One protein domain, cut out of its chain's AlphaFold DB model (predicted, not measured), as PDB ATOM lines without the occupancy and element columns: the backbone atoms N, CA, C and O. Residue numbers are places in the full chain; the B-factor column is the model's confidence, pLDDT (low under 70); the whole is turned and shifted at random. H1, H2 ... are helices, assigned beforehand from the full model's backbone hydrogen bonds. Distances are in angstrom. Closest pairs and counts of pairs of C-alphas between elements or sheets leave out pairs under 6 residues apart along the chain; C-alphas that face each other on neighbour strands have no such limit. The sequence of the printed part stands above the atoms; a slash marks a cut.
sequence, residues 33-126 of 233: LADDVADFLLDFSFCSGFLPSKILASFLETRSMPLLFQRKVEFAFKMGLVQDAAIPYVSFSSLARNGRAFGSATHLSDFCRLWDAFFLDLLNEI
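Overview. This is residues 33 to 126 of the 233 residues of an uncharacterized protein of Rhizobium leguminosarum (UniProt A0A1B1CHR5). Helices H1, H2 and H3 turn a corner at each link, and long H5 runs across one side of them, with short H4 packed between H1 and H5. The printed part has 94 residues with five named helices and no named strand, all helix. It is compact, radius of gyration of the C-alphas 12.8 A, spanning 37 by 30 by 23 A.

Arrangement. H1, residues 33 to 47, and H2, residues 50 to 60, touch only at the corner, only just, with 3 pairs of C-alphas within 8 A, closest Cys 47 and Ser 53 at 5.6 A. H3, residues 65 to 78, only just touches H5, residues 105 to 125, with 3 such pairs, by residues 72 to 75 alone; closest are C-alphas Phe 75 and Phe 118, 6.8 A. H4, residues 92 to 97, touches H1, closest C-alphas Ser 93 and Asp 39, 4.9 A. H4 and H5 form a helical hairpin at a shallow tilt of 32 degrees, closest C-alphas Ala 96 and Phe 111, 4.9 A. O i to N i+4 pairs are within hydrogen-bond range throughout H1 to H4, and 16 of 17 in H5.

Along the chain. H1, 20.9 A, begins at (22.101, 19.045, 0.703); H5, 30.9 A, ends at (29.852, 37.220, -26.969).

Size, cuts and confidence. The printed part has no cut; link H3 to H4 is long. Residues under pLDDT 70 include 33 to 36.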
ATOM      1  N   LEU A  33      23.002  17.913   0.907       63.66
ATOM      2  CA  LEU A  33      22.101  19.045   0.703       63.66
ATOM      3  C   LEU A  33      22.717  20.358   1.204       63.66
ATOM      4  O   LEU A  33      22.644  21.366   0.510       63.66
ATOM      5  N   ALA A  34      23.343  20.354   2.383       64.69
ATOM      6  CA  ALA A  34      24.031  21.528   2.913       64.69
ATOM      7  C   ALA A  34      25.204  21.962   2.017       64.69
ATOM      8  O   ALA A  34      25.355  23.154   1.759       64.69
ATOM      9  N   ASP A  35      25.992  21.007   1.515       68.31
ATOM     10  CA  ASP A  35      27.073  21.268   0.560       68.31
ATOM     11  C   ASP A  35      26.526  21.847  -0.758       68.31
ATOM     12  O   ASP A  35      27.043  22.852  -1.232       68.31
ATOM     13  N   ASP A  36      25.456  21.272  -1.315       69.00
ATOM     14  CA  ASP A  36      24.835  21.734  -2.565       69.00
ATOM     15  C   ASP A  36      24.251  23.154  -2.416       69.00
ATOM     16  O   ASP A  36      24.395  23.997  -3.307       69.00
ATOM     17  N   VAL A  37      23.635  23.457  -1.266       70.19
ATOM     18  CA  VAL A  37      23.149  24.805  -0.934       70.19
ATOM     19  C   VAL A  37      24.316  25.778  -0.772       70.19
ATOM     20  O   VAL A  37      24.254  26.889  -1.296       70.19
ATOM     21  N   ALA A  38      25.390  25.386  -0.087       71.06
ATOM     22  CA  ALA A  38      26.573  26.227   0.079       71.06
ATOM     23  C   ALA A  38      27.258  26.519  -1.266       71.06
ATOM     24  O   ALA A  38      27.622  27.664  -1.539       71.06
ATOM     25  N   ASP A  39      27.367  25.506  -2.127       76.75
ATOM     26  CA  ASP A  39      27.913  25.603  -3.477       76.75
ATOM     27  C   ASP A  39      27.069  26.547  -4.359       76.75
ATOM     28  O   ASP A  39      27.612  27.388  -5.084       76.75
ATOM     29  N   PHE A  40      25.736  26.471  -4.265       73.06
ATOM     30  CA  PHE A  40      24.831  27.403  -4.943       73.06
ATOM     31  C   PHE A  40      24.949  28.834  -4.403       73.06
ATOM     32  O   PHE A  40      25.042  29.785  -5.178       73.06
ATOM     33  N   LEU A  41      24.962  29.007  -3.078       68.19
ATOM     34  CA  LEU A  41      25.063  30.322  -2.446       68.19
ATOM     35  C   LEU A  41      26.392  31.006  -2.771       68.19
ATOM     36  O   LEU A  41      26.412  32.225  -2.946       68.19
ATOM     37  N   LEU A  42      27.485  30.248  -2.889       74.06
ATOM     38  CA  LEU A  42      28.778  30.794  -3.287       74.06
ATOM     39  C   LEU A  42      28.757  31.285  -4.742       74.06
ATOM     40  O   LEU A  42      29.173  32.414  -5.008       74.06
ATOM     41  N   ASP A  43      28.206  30.487  -5.659       73.62
ATOM     42  CA  ASP A  43      27.966  30.893  -7.050       73.62
ATOM     43  C   ASP A  43      27.109  32.164  -7.123       73.62
ATOM     44  O   ASP A  43      27.484  33.145  -7.766       73.62
ATOM     45  N   PHE A  44      25.968  32.167  -6.432       70.12
ATOM     46  CA  PHE A  44      25.029  33.284  -6.428       70.12
ATOM     47  C   PHE A  44      25.643  34.551  -5.828       70.12
ATOM     48  O   PHE A  44      25.450  35.652  -6.352       70.12
ATOM     49  N   SER A  45      26.414  34.408  -4.750       65.69
ATOM     50  CA  SER A  45      27.137  35.515  -4.132       65.69
ATOM     51  C   SER A  45      28.140  36.131  -5.105       65.69
ATOM     52  O   SER A  45      28.217  37.358  -5.192       65.69
ATOM     53  N   PHE A  46      28.857  35.310  -5.880       71.38
ATOM     54  CA  PHE A  46      29.802  35.805  -6.880       71.38
ATOM     55  C   PHE A  46      29.090  36.518  -8.033       71.38
ATOM     56  O   PHE A  46      29.461  37.645  -8.358       71.38
ATOM     57  N   CYS A  47      28.020  35.926  -8.581       71.19
ATOM     58  CA  CYS A  47      27.173  36.559  -9.603       71.19
ATOM     59  C   CYS A  47      26.631  37.921  -9.161       71.19
ATOM     60  O   CYS A  47      26.506  38.838  -9.969       71.19
ATOM     61  N   SER A  48      26.294  38.037  -7.878       63.66
ATOM     62  CA  SER A  48      25.691  39.232  -7.288       63.66
ATOM     63  C   SER A  48      26.712  40.300  -6.903       63.66
ATOM     64  O   SER A  48      26.316  41.380  -6.471       63.66
ATOM     65  N   GLY A  49      28.014  40.025  -7.031       65.50
ATOM     66  CA  GLY A  49      29.050  41.018  -6.773       65.50
ATOM     67  C   GLY A  49      28.961  42.190  -7.751       65.50
ATOM     68  O   GLY A  49      28.552  42.024  -8.899       65.50
ATOM     69  N   PHE A  50      29.373  43.382  -7.318       73.88
ATOM     70  CA  PHE A  50      29.251  44.615  -8.104       73.88
ATOM     71  C   PHE A  50      29.673  44.504  -9.585       73.88
ATOM     72  O   PHE A  50      28.877  44.812 -10.466       73.88
ATOM     73  N   LEU A  51      30.898  44.057  -9.893       75.56
ATOM     74  CA  LEU A  51      31.347  43.942 -11.291       75.56
ATOM     75  C   LEU A  51      30.684  42.779 -12.051       75.56
ATOM     76  O   LEU A  51      30.131  43.045 -13.119       75.56
ATOM     77  N   PRO A  52      30.682  41.533 -11.528       78.94
ATOM     78  CA  PRO A  52      29.950  40.420 -12.134       78.94
ATOM     79  C   PRO A  52      28.495  40.760 -12.461       78.94
ATOM     80  O   PRO A  52      28.078  40.588 -13.600       78.94
ATOM     81  N   SER A  53      27.746  41.328 -11.515       78.56
ATOM     82  CA  SER A  53      26.332  41.669 -11.711       78.56
ATOM     83  C   SER A  53      26.119  42.716 -12.803       78.56
ATOM     84  O   SER A  53      25.158  42.614 -13.558       78.56
ATOM     85  N   LYS A  54      27.020  43.697 -12.947       83.06
ATOM     86  CA  LYS A  54      26.943  44.701 -14.020       83.06
ATOM     87  C   LYS A  54      27.298  44.127 -15.391       83.06
ATOM     88  O   LYS A  54      26.642  44.472 -16.366       83.06
ATOM     89  N   ILE A  55      28.278  43.224 -15.463       80.50
ATOM     90  CA  ILE A  55      28.612  42.502 -16.702       80.50
ATOM     91  C   ILE A  55      27.452  41.585 -17.108       80.50
ATOM     92  O   ILE A  55      27.022  41.592 -18.260       80.50
ATOM     93  N   LEU A  56      26.911  40.831 -16.149       81.94
ATOM     94  CA  LEU A  56      25.759  39.961 -16.364       81.94
ATOM     95  C   LEU A  56      24.513  40.759 -16.741       81.94
ATOM     96  O   LEU A  56      23.773  40.303 -17.598       81.94
ATOM     97  N   ALA A  57      24.295  41.951 -16.181       80.38
ATOM     98  CA  ALA A  57      23.200  42.823 -16.599       80.38
ATOM     99  C   ALA A  57      23.311  43.191 -18.085       80.38
ATOM    100  O   ALA A  57      22.332  43.048 -18.800       80.38
ATOM    101  N   SER A  58      24.499  43.546 -18.588       76.94
ATOM    102  CA  SER A  58      24.690  43.804 -20.026       76.94
ATOM    103  C   SER A  58      24.442  42.571 -20.904       76.94
ATOM    104  O   SER A  58      24.007  42.701 -22.044       76.94
ATOM    105  N   PHE A  59      24.700  41.367 -20.390       76.94
ATOM    106  CA  PHE A  59      24.327  40.126 -21.070       76.94
ATOM    107  C   PHE A  59      22.804  39.899 -21.036       76.94
ATOM    108  O   PHE A  59      22.195  39.619 -22.068       76.94
ATOM    109  N   LEU A  60      22.186  40.051 -19.862       74.31
ATOM    110  CA  LEU A  60      20.771  39.782 -19.588       74.31
ATOM    111  C   LEU A  60      19.816  40.861 -20.116       74.31
ATOM    112  O   LEU A  60      18.660  40.562 -20.382       74.31
ATOM    113  N   GLU A  61      20.272  42.085 -20.373       68.75
ATOM    114  CA  GLU A  61      19.488  43.088 -21.114       68.75
ATOM    115  C   GLU A  61      18.998  42.530 -22.461       68.75
ATOM    116  O   GLU A  61      17.946  42.921 -22.957       68.75
ATOM    117  N   THR A  62      19.729  41.559 -23.015       60.62
ATOM    118  CA  THR A  62      19.370  40.860 -24.253       60.62
ATOM    119  C   THR A  62      18.912  39.409 -24.040       60.62
ATOM    120  O   THR A  62      18.606  38.726 -25.017       60.62
ATOM    121  N   ARG A  63      18.907  38.884 -22.798       66.81
ATOM    122  CA  ARG A  63      18.852  37.433 -22.500       66.81
ATOM    123  C   ARG A  63      18.185  37.102 -21.151       66.81
ATOM    124  O   ARG A  63      18.166  37.900 -20.229       66.81
ATOM    125  N   SER A  64      17.673  35.882 -20.985       74.12
ATOM    126  CA  SER A  64      17.011  35.447 -19.741       74.12
ATOM    127  C   SER A  64      17.972  34.789 -18.730       74.12
ATOM    128  O   SER A  64      19.039  34.294 -19.094       74.12
ATOM    129  N   MET A  65      17.591  34.726 -17.445       72.00
ATOM    130  CA  MET A  65      18.342  33.977 -16.417       72.00
ATOM    131  C   MET A  65      18.537  32.483 -16.754       72.00
ATOM    132  O   MET A  65      19.648  31.983 -16.577       72.00
ATOM    133  N   PRO A  66      17.529  31.761 -17.290       76.44
ATOM    134  CA  PRO A  66      17.733  30.412 -17.818       76.44
ATOM    135  C   PRO A  66      18.839  30.330 -18.873       76.44
ATOM    136  O   PRO A  66      19.636  29.396 -18.845       76.44
ATOM    137  N   LEU A  67      18.951  31.332 -19.752       79.69
ATOM    138  CA  LEU A  67      20.009  31.371 -20.758       79.69
ATOM    139  C   LEU A  67      21.395  31.542 -20.120       79.69
ATOM    140  O   LEU A  67      22.354  30.930 -20.582       79.69
ATOM    141  N   LEU A  68      21.523  32.298 -19.024       81.00
ATOM    142  CA  LEU A  68      22.775  32.356 -18.260       81.00
ATOM    143  C   LEU A  68      23.161  30.980 -17.692       81.00
ATOM    144  O   LEU A  68      24.322  30.583 -17.779       81.00
ATOM    145  N   PHE A  69      22.203  30.236 -17.132       81.81
ATOM    146  CA  PHE A  69      22.463  28.885 -16.622       81.81
ATOM    147  C   PHE A  69      22.829  27.906 -17.734       81.81
ATOM    148  O   PHE A  69      23.809  27.178 -17.585       81.81
ATOM    149  N   GLN A  70      22.126  27.957 -18.865       83.56
ATOM    150  CA  GLN A  70      22.478  27.192 -20.057       83.56
ATOM    151  C   GLN A  70      23.909  27.507 -20.513       83.56
ATOM    152  O   GLN A  70      24.692  26.591 -20.744       83.56
ATOM    153  N   ARG A  71      24.311  28.786 -20.552       87.12
ATOM    154  CA  ARG A  71      25.690  29.161 -20.906       87.12
ATOM    155  C   ARG A  71      26.729  28.643 -19.922       87.12
ATOM    156  O   ARG A  71      27.797  28.224 -20.355       87.12
ATOM    157  N   LYS A  72      26.440  28.621 -18.616       89.06
ATOM    158  CA  LYS A  72      27.346  27.990 -17.640       89.06
ATOM    159  C   LYS A  72      27.530  26.497 -17.922       89.06
ATOM    160  O   LYS A  72      28.644  25.999 -17.790       89.06
ATOM    161  N   VAL A  73      26.461  25.798 -18.310       87.94
ATOM    162  CA  VAL A  73      26.501  24.370 -18.661       87.94
ATOM    163  C   VAL A  73      27.281  24.145 -19.954       87.94
ATOM    164  O   VAL A  73      28.200  23.333 -19.966       87.94
ATOM    165  N   GLU A  74      26.998  24.916 -21.006       91.25
ATOM    166  CA  GLU A  74      27.749  24.877 -22.268       91.25
ATOM    167  C   GLU A  74      29.242  25.136 -22.046       91.25
ATOM    168  O   GLU A  74      30.086  24.425 -22.588       91.25
ATOM    169  N   PHE A  75      29.578  26.131 -21.223       94.00
ATOM    170  CA  PHE A  75      30.955  26.429 -20.845       94.00
ATOM    171  C   PHE A  75      31.605  25.247 -20.114       94.00
ATOM    172  O   PHE A  75      32.692  24.811 -20.492       94.00
ATOM    173  N   ALA A  76      30.938  24.688 -19.100       92.00
ATOM    174  CA  ALA A  76      31.454  23.538 -18.363       92.00
ATOM    175  C   ALA A  76      31.660  22.314 -19.271       92.00
ATOM    176  O   ALA A  76      32.658  21.609 -19.126       92.00
ATOM    177  N   PHE A  77      30.759  22.089 -20.229       92.31
ATOM    178  CA  PHE A  77      30.863  21.009 -21.208       92.31
ATOM    179  C   PHE A  77      32.047  21.220 -22.160       92.31
ATOM    180  O   PHE A  77      32.880  20.329 -22.307       92.31
ATOM    181  N   LYS A  78      32.198  22.424 -22.737       92.88
ATOM    182  CA  LYS A  78      33.351  22.786 -23.590       92.88
ATOM    183  C   LYS A  78      34.691  22.600 -22.872       92.88
ATOM    184  O   LYS A  78      35.676  22.227 -23.499       92.88
ATOM    185  N   MET A  79      34.721  22.855 -21.564       92.00
ATOM    186  CA  MET A  79      35.902  22.685 -20.712       92.00
ATOM    187  C   MET A  79      36.130  21.231 -20.251       92.00
ATOM    188  O   MET A  79      37.086  20.977 -19.522       92.00
ATOM    189  N   GLY A  80      35.265  20.282 -20.631       91.69
ATOM    190  CA  GLY A  80      35.353  18.876 -20.222       91.69
ATOM    191  C   GLY A  80      35.047  18.629 -18.739       91.69
ATOM    192  O   GLY A  80      35.446  17.604 -18.192       91.69
ATOM    193  N   LEU A  81      34.369  19.567 -18.071       89.50
ATOM    194  CA  LEU A  81      34.045  19.499 -16.639       89.50
ATOM    195  C   LEU A  81      32.736  18.749 -16.364       89.50
ATOM    196  O   LEU A  81      32.507  18.296 -15.244       89.50
ATOM    197  N   VAL A  82      31.878  18.622 -17.377       88.50
ATOM    198  CA  VAL A  82      30.648  17.824 -17.346       88.50
ATOM    199  C   VAL A  82      30.541  16.996 -18.624       88.50
ATOM    200  O   VAL A  82      31.030  17.407 -19.673       88.50
ATOM    201  N   GLN A  83      29.910  15.826 -18.525       85.94
ATOM    202  CA  GLN A  83      29.770  14.871 -19.635       85.94
ATOM    203  C   GLN A  83      28.523  15.125 -20.495       85.94
ATOM    204  O   GLN A  83      28.446  14.644 -21.620       85.94
ATOM    205  N   ASP A  84      27.551  15.870 -19.967       79.19
ATOM    206  CA  ASP A  84      26.265  16.119 -20.611       79.19
ATOM    207  C   ASP A  84      25.955  17.621 -20.621       79.19
ATOM    208  O   ASP A  84      25.957  18.276 -19.576       79.19
ATOM    209  N   ALA A  85      25.693  18.160 -21.811       78.88
ATOM    210  CA  ALA A  85      25.302  19.550 -22.018       78.88
ATOM    211  C   ALA A  85      23.802  19.801 -21.761       78.88
ATOM    212  O   ALA A  85      23.381  20.955 -21.735       78.88
ATOM    213  N   ALA A  86      22.994  18.751 -21.564       75.88
ATOM    214  CA  ALA A  86      21.556  18.849 -21.311       75.88
ATOM    215  C   ALA A  86      21.194  19.036 -19.825       75.88
ATOM    216  O   ALA A  86      20.015  19.194 -19.492       75.88
ATOM    217  N   ILE A  87      22.174  19.040 -18.914       76.75
ATOM    218  CA  ILE A  87      21.904  19.290 -17.493       76.75
ATOM    219  C   ILE A  87      21.347  20.712 -17.287       76.75
ATOM    220  O   ILE A  87      21.805  21.662 -17.919       76.75
ATOM    221  N   PRO A  88      20.378  20.910 -16.375       70.50
ATOM    222  CA  PRO A  88      19.682  22.194 -16.245       70.50
ATOM    223  C   PRO A  88      20.521  23.284 -15.565       70.50
ATOM    224  O   PRO A  88      20.201  24.468 -15.656       70.50
ATOM    225  N   TYR A  89      21.552  22.893 -14.815       79.12
ATOM    226  CA  TYR A  89      22.403  23.801 -14.058       79.12
ATOM    227  C   TYR A  89      23.705  23.106 -13.670       79.12
ATOM    228  O   TYR A  89      23.727  21.907 -13.390       79.12
ATOM    229  N   VAL A  90      24.773  23.897 -13.581       83.25
ATOM    230  CA  VAL A  90      26.049  23.480 -13.009       83.25
ATOM    231  C   VAL A  90      26.534  24.515 -11.996       83.25
ATOM    232  O   VAL A  90      26.536  25.727 -12.262       83.25
ATOM    233  N   SER A  91      26.950  24.030 -10.824       87.00
ATOM    234  CA  SER A  91      27.608  24.865  -9.822       87.00
ATOM    235  C   SER A  91      29.112  24.901 -10.079       87.00
ATOM    236  O   SER A  91      29.761  23.856 -10.069       87.00
ATOM    237  N   PHE A  92      29.685  26.092 -10.276       88.94
ATOM    238  CA  PHE A  92      31.142  26.212 -10.419       88.94
ATOM    239  C   PHE A  92      31.854  25.968  -9.090       88.94
ATOM    240  O   PHE A  92      32.954  25.429  -9.098       88.94
ATOM    241  N   SER A  93      31.221  26.289  -7.957       85.06
ATOM    242  CA  SER A  93      31.703  25.900  -6.622       85.06
ATOM    243  C   SER A  93      31.835  24.382  -6.502       85.06
ATOM    244  O   SER A  93      32.914  23.867  -6.209       85.06
ATOM    245  N   SER A  94      30.780  23.648  -6.863       86.38
ATOM    246  CA  SER A  94      30.796  22.183  -6.823       86.38
ATOM    247  C   SER A  94      31.873  21.586  -7.742       86.38
ATOM    248  O   SER A  94      32.651  20.731  -7.312       86.38
ATOM    249  N   LEU A  95      32.001  22.098  -8.976       89.88
ATOM    250  CA  LEU A  95      33.055  21.678  -9.910       89.88
ATOM    251  C   LEU A  95      34.466  21.986  -9.386       89.88
ATOM    252  O   LEU A  95      35.352  21.135  -9.452       89.88
ATOM    253  N   ALA A  96      34.682  23.185  -8.843       86.56
ATOM    254  CA  ALA A  96      35.973  23.615  -8.308       86.56
ATOM    255  C   ALA A  96      36.398  22.821  -7.072       86.56
ATOM    256  O   ALA A  96      37.591  22.661  -6.799       86.56
ATOM    257  N   ARG A  97      35.424  22.336  -6.300       79.44
ATOM    258  CA  ARG A  97      35.681  21.556  -5.099       79.44
ATOM    259  C   ARG A  97      36.395  20.253  -5.436       79.44
ATOM    260  O   ARG A  97      37.330  19.907  -4.720       79.44
ATOM    261  N   ASN A  98      36.001  19.559  -6.509       80.62
ATOM    262  CA  ASN A  98      36.648  18.329  -6.990       80.62
ATOM    263  C   ASN A  98      36.978  17.332  -5.849       80.62
ATOM    264  O   ASN A  98      38.121  16.913  -5.664       80.62
ATOM    265  N   GLY A  99      35.989  17.055  -4.989       75.06
ATOM    266  CA  GLY A  99      36.126  16.161  -3.828       75.06
ATOM    267  C   GLY A  99      36.838  16.741  -2.595       75.06
ATOM    268  O   GLY A  99      36.967  16.050  -1.586       75.06
ATOM    269  N   ARG A 100      37.294  17.999  -2.631       75.50
ATOM    270  CA  ARG A 100      37.959  18.685  -1.505       75.50
ATOM    271  C   ARG A 100      36.951  19.305  -0.527       75.50
ATOM    272  O   ARG A 100      35.744  19.298  -0.749       75.50
ATOM    273  N   ALA A 101      37.447  19.873   0.573       74.44
ATOM    274  CA  ALA A 101      36.609  20.587   1.536       74.44
ATOM    275  C   ALA A 101      36.113  21.934   0.977       74.44
ATOM    276  O   ALA A 101      36.899  22.719   0.427       74.44
ATOM    277  N   PHE A 102      34.821  22.217   1.180       74.38
ATOM    278  CA  PHE A 102      34.225  23.525   0.905       74.38
ATOM    279  C   PHE A 102      34.971  24.633   1.673       74.38
ATOM    280  O   PHE A 102      35.483  24.416   2.768       74.38
ATOM    281  N   GLY A 103      35.079  25.822   1.075       65.81
ATOM    282  CA  GLY A 103      35.808  26.963   1.646       65.81
ATOM    283  C   GLY A 103      37.336  26.831   1.775       65.81
ATOM    284  O   GLY A 103      37.977  27.788   2.206       65.81
ATOM    285  N   SER A 104      37.951  25.701   1.401       71.12
ATOM    286  CA  SER A 104      39.419  25.578   1.414       71.12
ATOM    287  C   SER A 104      40.084  26.557   0.434       71.12
ATOM    288  O   SER A 104      39.496  26.948  -0.573       71.12
ATOM    289  N   ALA A 105      41.334  26.948   0.703       62.50
ATOM    290  CA  ALA A 105      42.049  27.913  -0.141       62.50
ATOM    291  C   ALA A 105      42.177  27.445  -1.603       62.50
ATOM    292  O   ALA A 105      42.042  28.245  -2.527       62.50
ATOM    293  N   THR A 106      42.391  26.144  -1.816       69.12
ATOM    294  CA  THR A 106      42.440  25.537  -3.153       69.12
ATOM    295  C   THR A 106      41.073  25.554  -3.824       69.12
ATOM    296  O   THR A 106      40.980  25.995  -4.964       69.12
ATOM    297  N   HIS A 107      40.008  25.176  -3.107       76.31
ATOM    298  CA  HIS A 107      38.636  25.272  -3.608       76.31
ATOM    299  C   HIS A 107      38.286  26.703  -4.038       76.31
ATOM    300  O   HIS A 107      37.872  26.912  -5.172       76.31
ATOM    301  N   LEU A 108      38.506  27.704  -3.181       72.31
ATOM    302  CA  LEU A 108      38.182  29.100  -3.496       72.31
ATOM    303  C   LEU A 108      39.031  29.657  -4.649       72.31
ATOM    304  O   LEU A 108      38.547  30.476  -5.432       72.31
ATOM    305  N   SER A 109      40.287  29.215  -4.768       73.12
ATOM    306  CA  SER A 109      41.157  29.568  -5.893       73.12
ATOM    307  C   SER A 109      40.640  28.986  -7.210       73.12
ATOM    308  O   SER A 109      40.535  29.713  -8.195       73.12
ATOM    309  N   ASP A 110      40.309  27.695  -7.239       75.06
ATOM    310  CA  ASP A 110      39.807  27.024  -8.442       75.06
ATOM    311  C   ASP A 110      38.406  27.538  -8.821       75.06
ATOM    312  O   ASP A 110      38.123  27.761  -9.996       75.06
ATOM    313  N   PHE A 111      37.579  27.865  -7.826       81.69
ATOM    314  CA  PHE A 111      36.290  28.531  -8.002       81.69
ATOM    315  C   PHE A 111      36.433  29.881  -8.707       81.69
ATOM    316  O   PHE A 111      35.747  30.141  -9.695       81.69
ATOM    317  N   CYS A 112      37.356  30.732  -8.237       79.88
ATOM    318  CA  CYS A 112      37.616  32.018  -8.884       79.88
ATOM    319  C   CYS A 112      38.097  31.823 -10.328       79.88
ATOM    320  O   CYS A 112      37.633  32.535 -11.208       79.88
ATOM    321  N   ARG A 113      38.968  30.837 -10.588       82.00
ATOM    322  CA  ARG A 113      39.467  30.547 -11.943       82.00
ATOM    323  C   ARG A 113      38.361  30.119 -12.906       82.00
ATOM    324  O   ARG A 113      38.379  30.550 -14.056       82.00
ATOM    325  N   LEU A 114      37.410  29.294 -12.459       89.12
ATOM    326  CA  LEU A 114      36.267  28.888 -13.285       89.12
ATOM    327  C   LEU A 114      35.385  30.084 -13.645       89.12
ATOM    328  O   LEU A 114      35.021  30.253 -14.806       89.12
ATOM    329  N   TRP A 115      35.094  30.938 -12.665       88.25
ATOM    330  CA  TRP A 115      34.344  32.168 -12.900       88.25
ATOM    331  C   TRP A 115      35.075  33.138 -13.828       88.25
ATOM    332  O   TRP A 115      34.460  33.684 -14.740       88.25
ATOM    333  N   ASP A 116      36.377  33.319 -13.630       84.81
ATOM    334  CA  ASP A 116      37.213  34.180 -14.461       84.81
ATOM    335  C   ASP A 116      37.204  33.715 -15.929       84.81
ATOM    336  O   ASP A 116      36.975  34.514 -16.839       84.81
ATOM    337  N   ALA A 117      37.389  32.413 -16.164       89.38
ATOM    338  CA  ALA A 117      37.349  31.831 -17.502       89.38
ATOM    339  C   ALA A 117      35.957  31.955 -18.148       89.38
ATOM    340  O   ALA A 117      35.860  32.323 -19.318       89.38
ATOM    341  N   PHE A 118      34.887  31.730 -17.380       91.50
ATOM    342  CA  PHE A 118      33.517  31.914 -17.853       91.50
ATOM    343  C   PHE A 118      33.220  33.370 -18.238       91.50
ATOM    344  O   PHE A 118      32.639  33.620 -19.289       91.50
ATOM    345  N   PHE A 119      33.647  34.348 -17.434       88.25
ATOM    346  CA  PHE A 119      33.454  35.763 -17.763       88.25
ATOM    347  C   PHE A 119      34.241  36.184 -19.003       88.25
ATOM    348  O   PHE A 119      33.727  36.959 -19.806       88.25
ATOM    349  N   LEU A 120      35.458  35.671 -19.198       86.31
ATOM    350  CA  LEU A 120      36.211  35.921 -20.427       86.31
ATOM    351  C   LEU A 120      35.540  35.315 -21.666       86.31
ATOM    352  O   LEU A 120      35.573  35.943 -22.723       86.31
ATOM    353  N   ASP A 121      34.930  34.131 -21.546       88.38
ATOM    354  CA  ASP A 121      34.126  33.530 -22.619       88.38
ATOM    355  C   ASP A 121      32.905  34.408 -22.931       88.38
ATOM    356  O   ASP A 121      32.713  34.828 -24.073       88.38
ATOM    357  N   LEU A 122      32.170  34.810 -21.889       87.88
ATOM    358  CA  LEU A 122      30.998  35.678 -21.991       87.88
ATOM    359  C   LEU A 122      31.322  37.010 -22.678       87.88
ATOM    360  O   LEU A 122      30.583  37.448 -23.555       87.88
ATOM    361  N   LEU A 123      32.446  37.637 -22.313       85.38
ATOM    362  CA  LEU A 123      32.912  38.909 -22.874       85.38
ATOM    363  C   LEU A 123      33.235  38.851 -24.368       85.38
ATOM    364  O   LEU A 123      33.237  39.892 -25.016       85.38
ATOM    365  N   ASN A 124      33.504  37.669 -24.927       79.81
ATOM    366  CA  ASN A 124      33.657  37.530 -26.376       79.81
ATOM    367  C   ASN A 124      32.301  37.564 -27.100       79.81
ATOM    368  O   ASN A 124      32.255  37.907 -28.280       79.81
ATOM    369  N   GLU A 125      31.209  37.223 -26.410       79.12
ATOM    370  CA  GLU A 125      29.852  37.220 -26.969       79.12
ATOM    371  C   GLU A 125      29.116  38.553 -26.790       79.12
ATOM    372  O   GLU A 125      28.195  38.844 -27.554       79.12
ATOM    373  N   ILE A 126      29.489  39.351 -25.785       79.25
ATOM    374  CA  ILE A 126      28.860  40.648 -25.515       79.25
ATOM    375  C   ILE A 126      29.701  41.805 -26.040       79.25
ATOM    376  O   ILE A 126      30.928  41.793 -25.996       79.25
TER     377      ILE A 126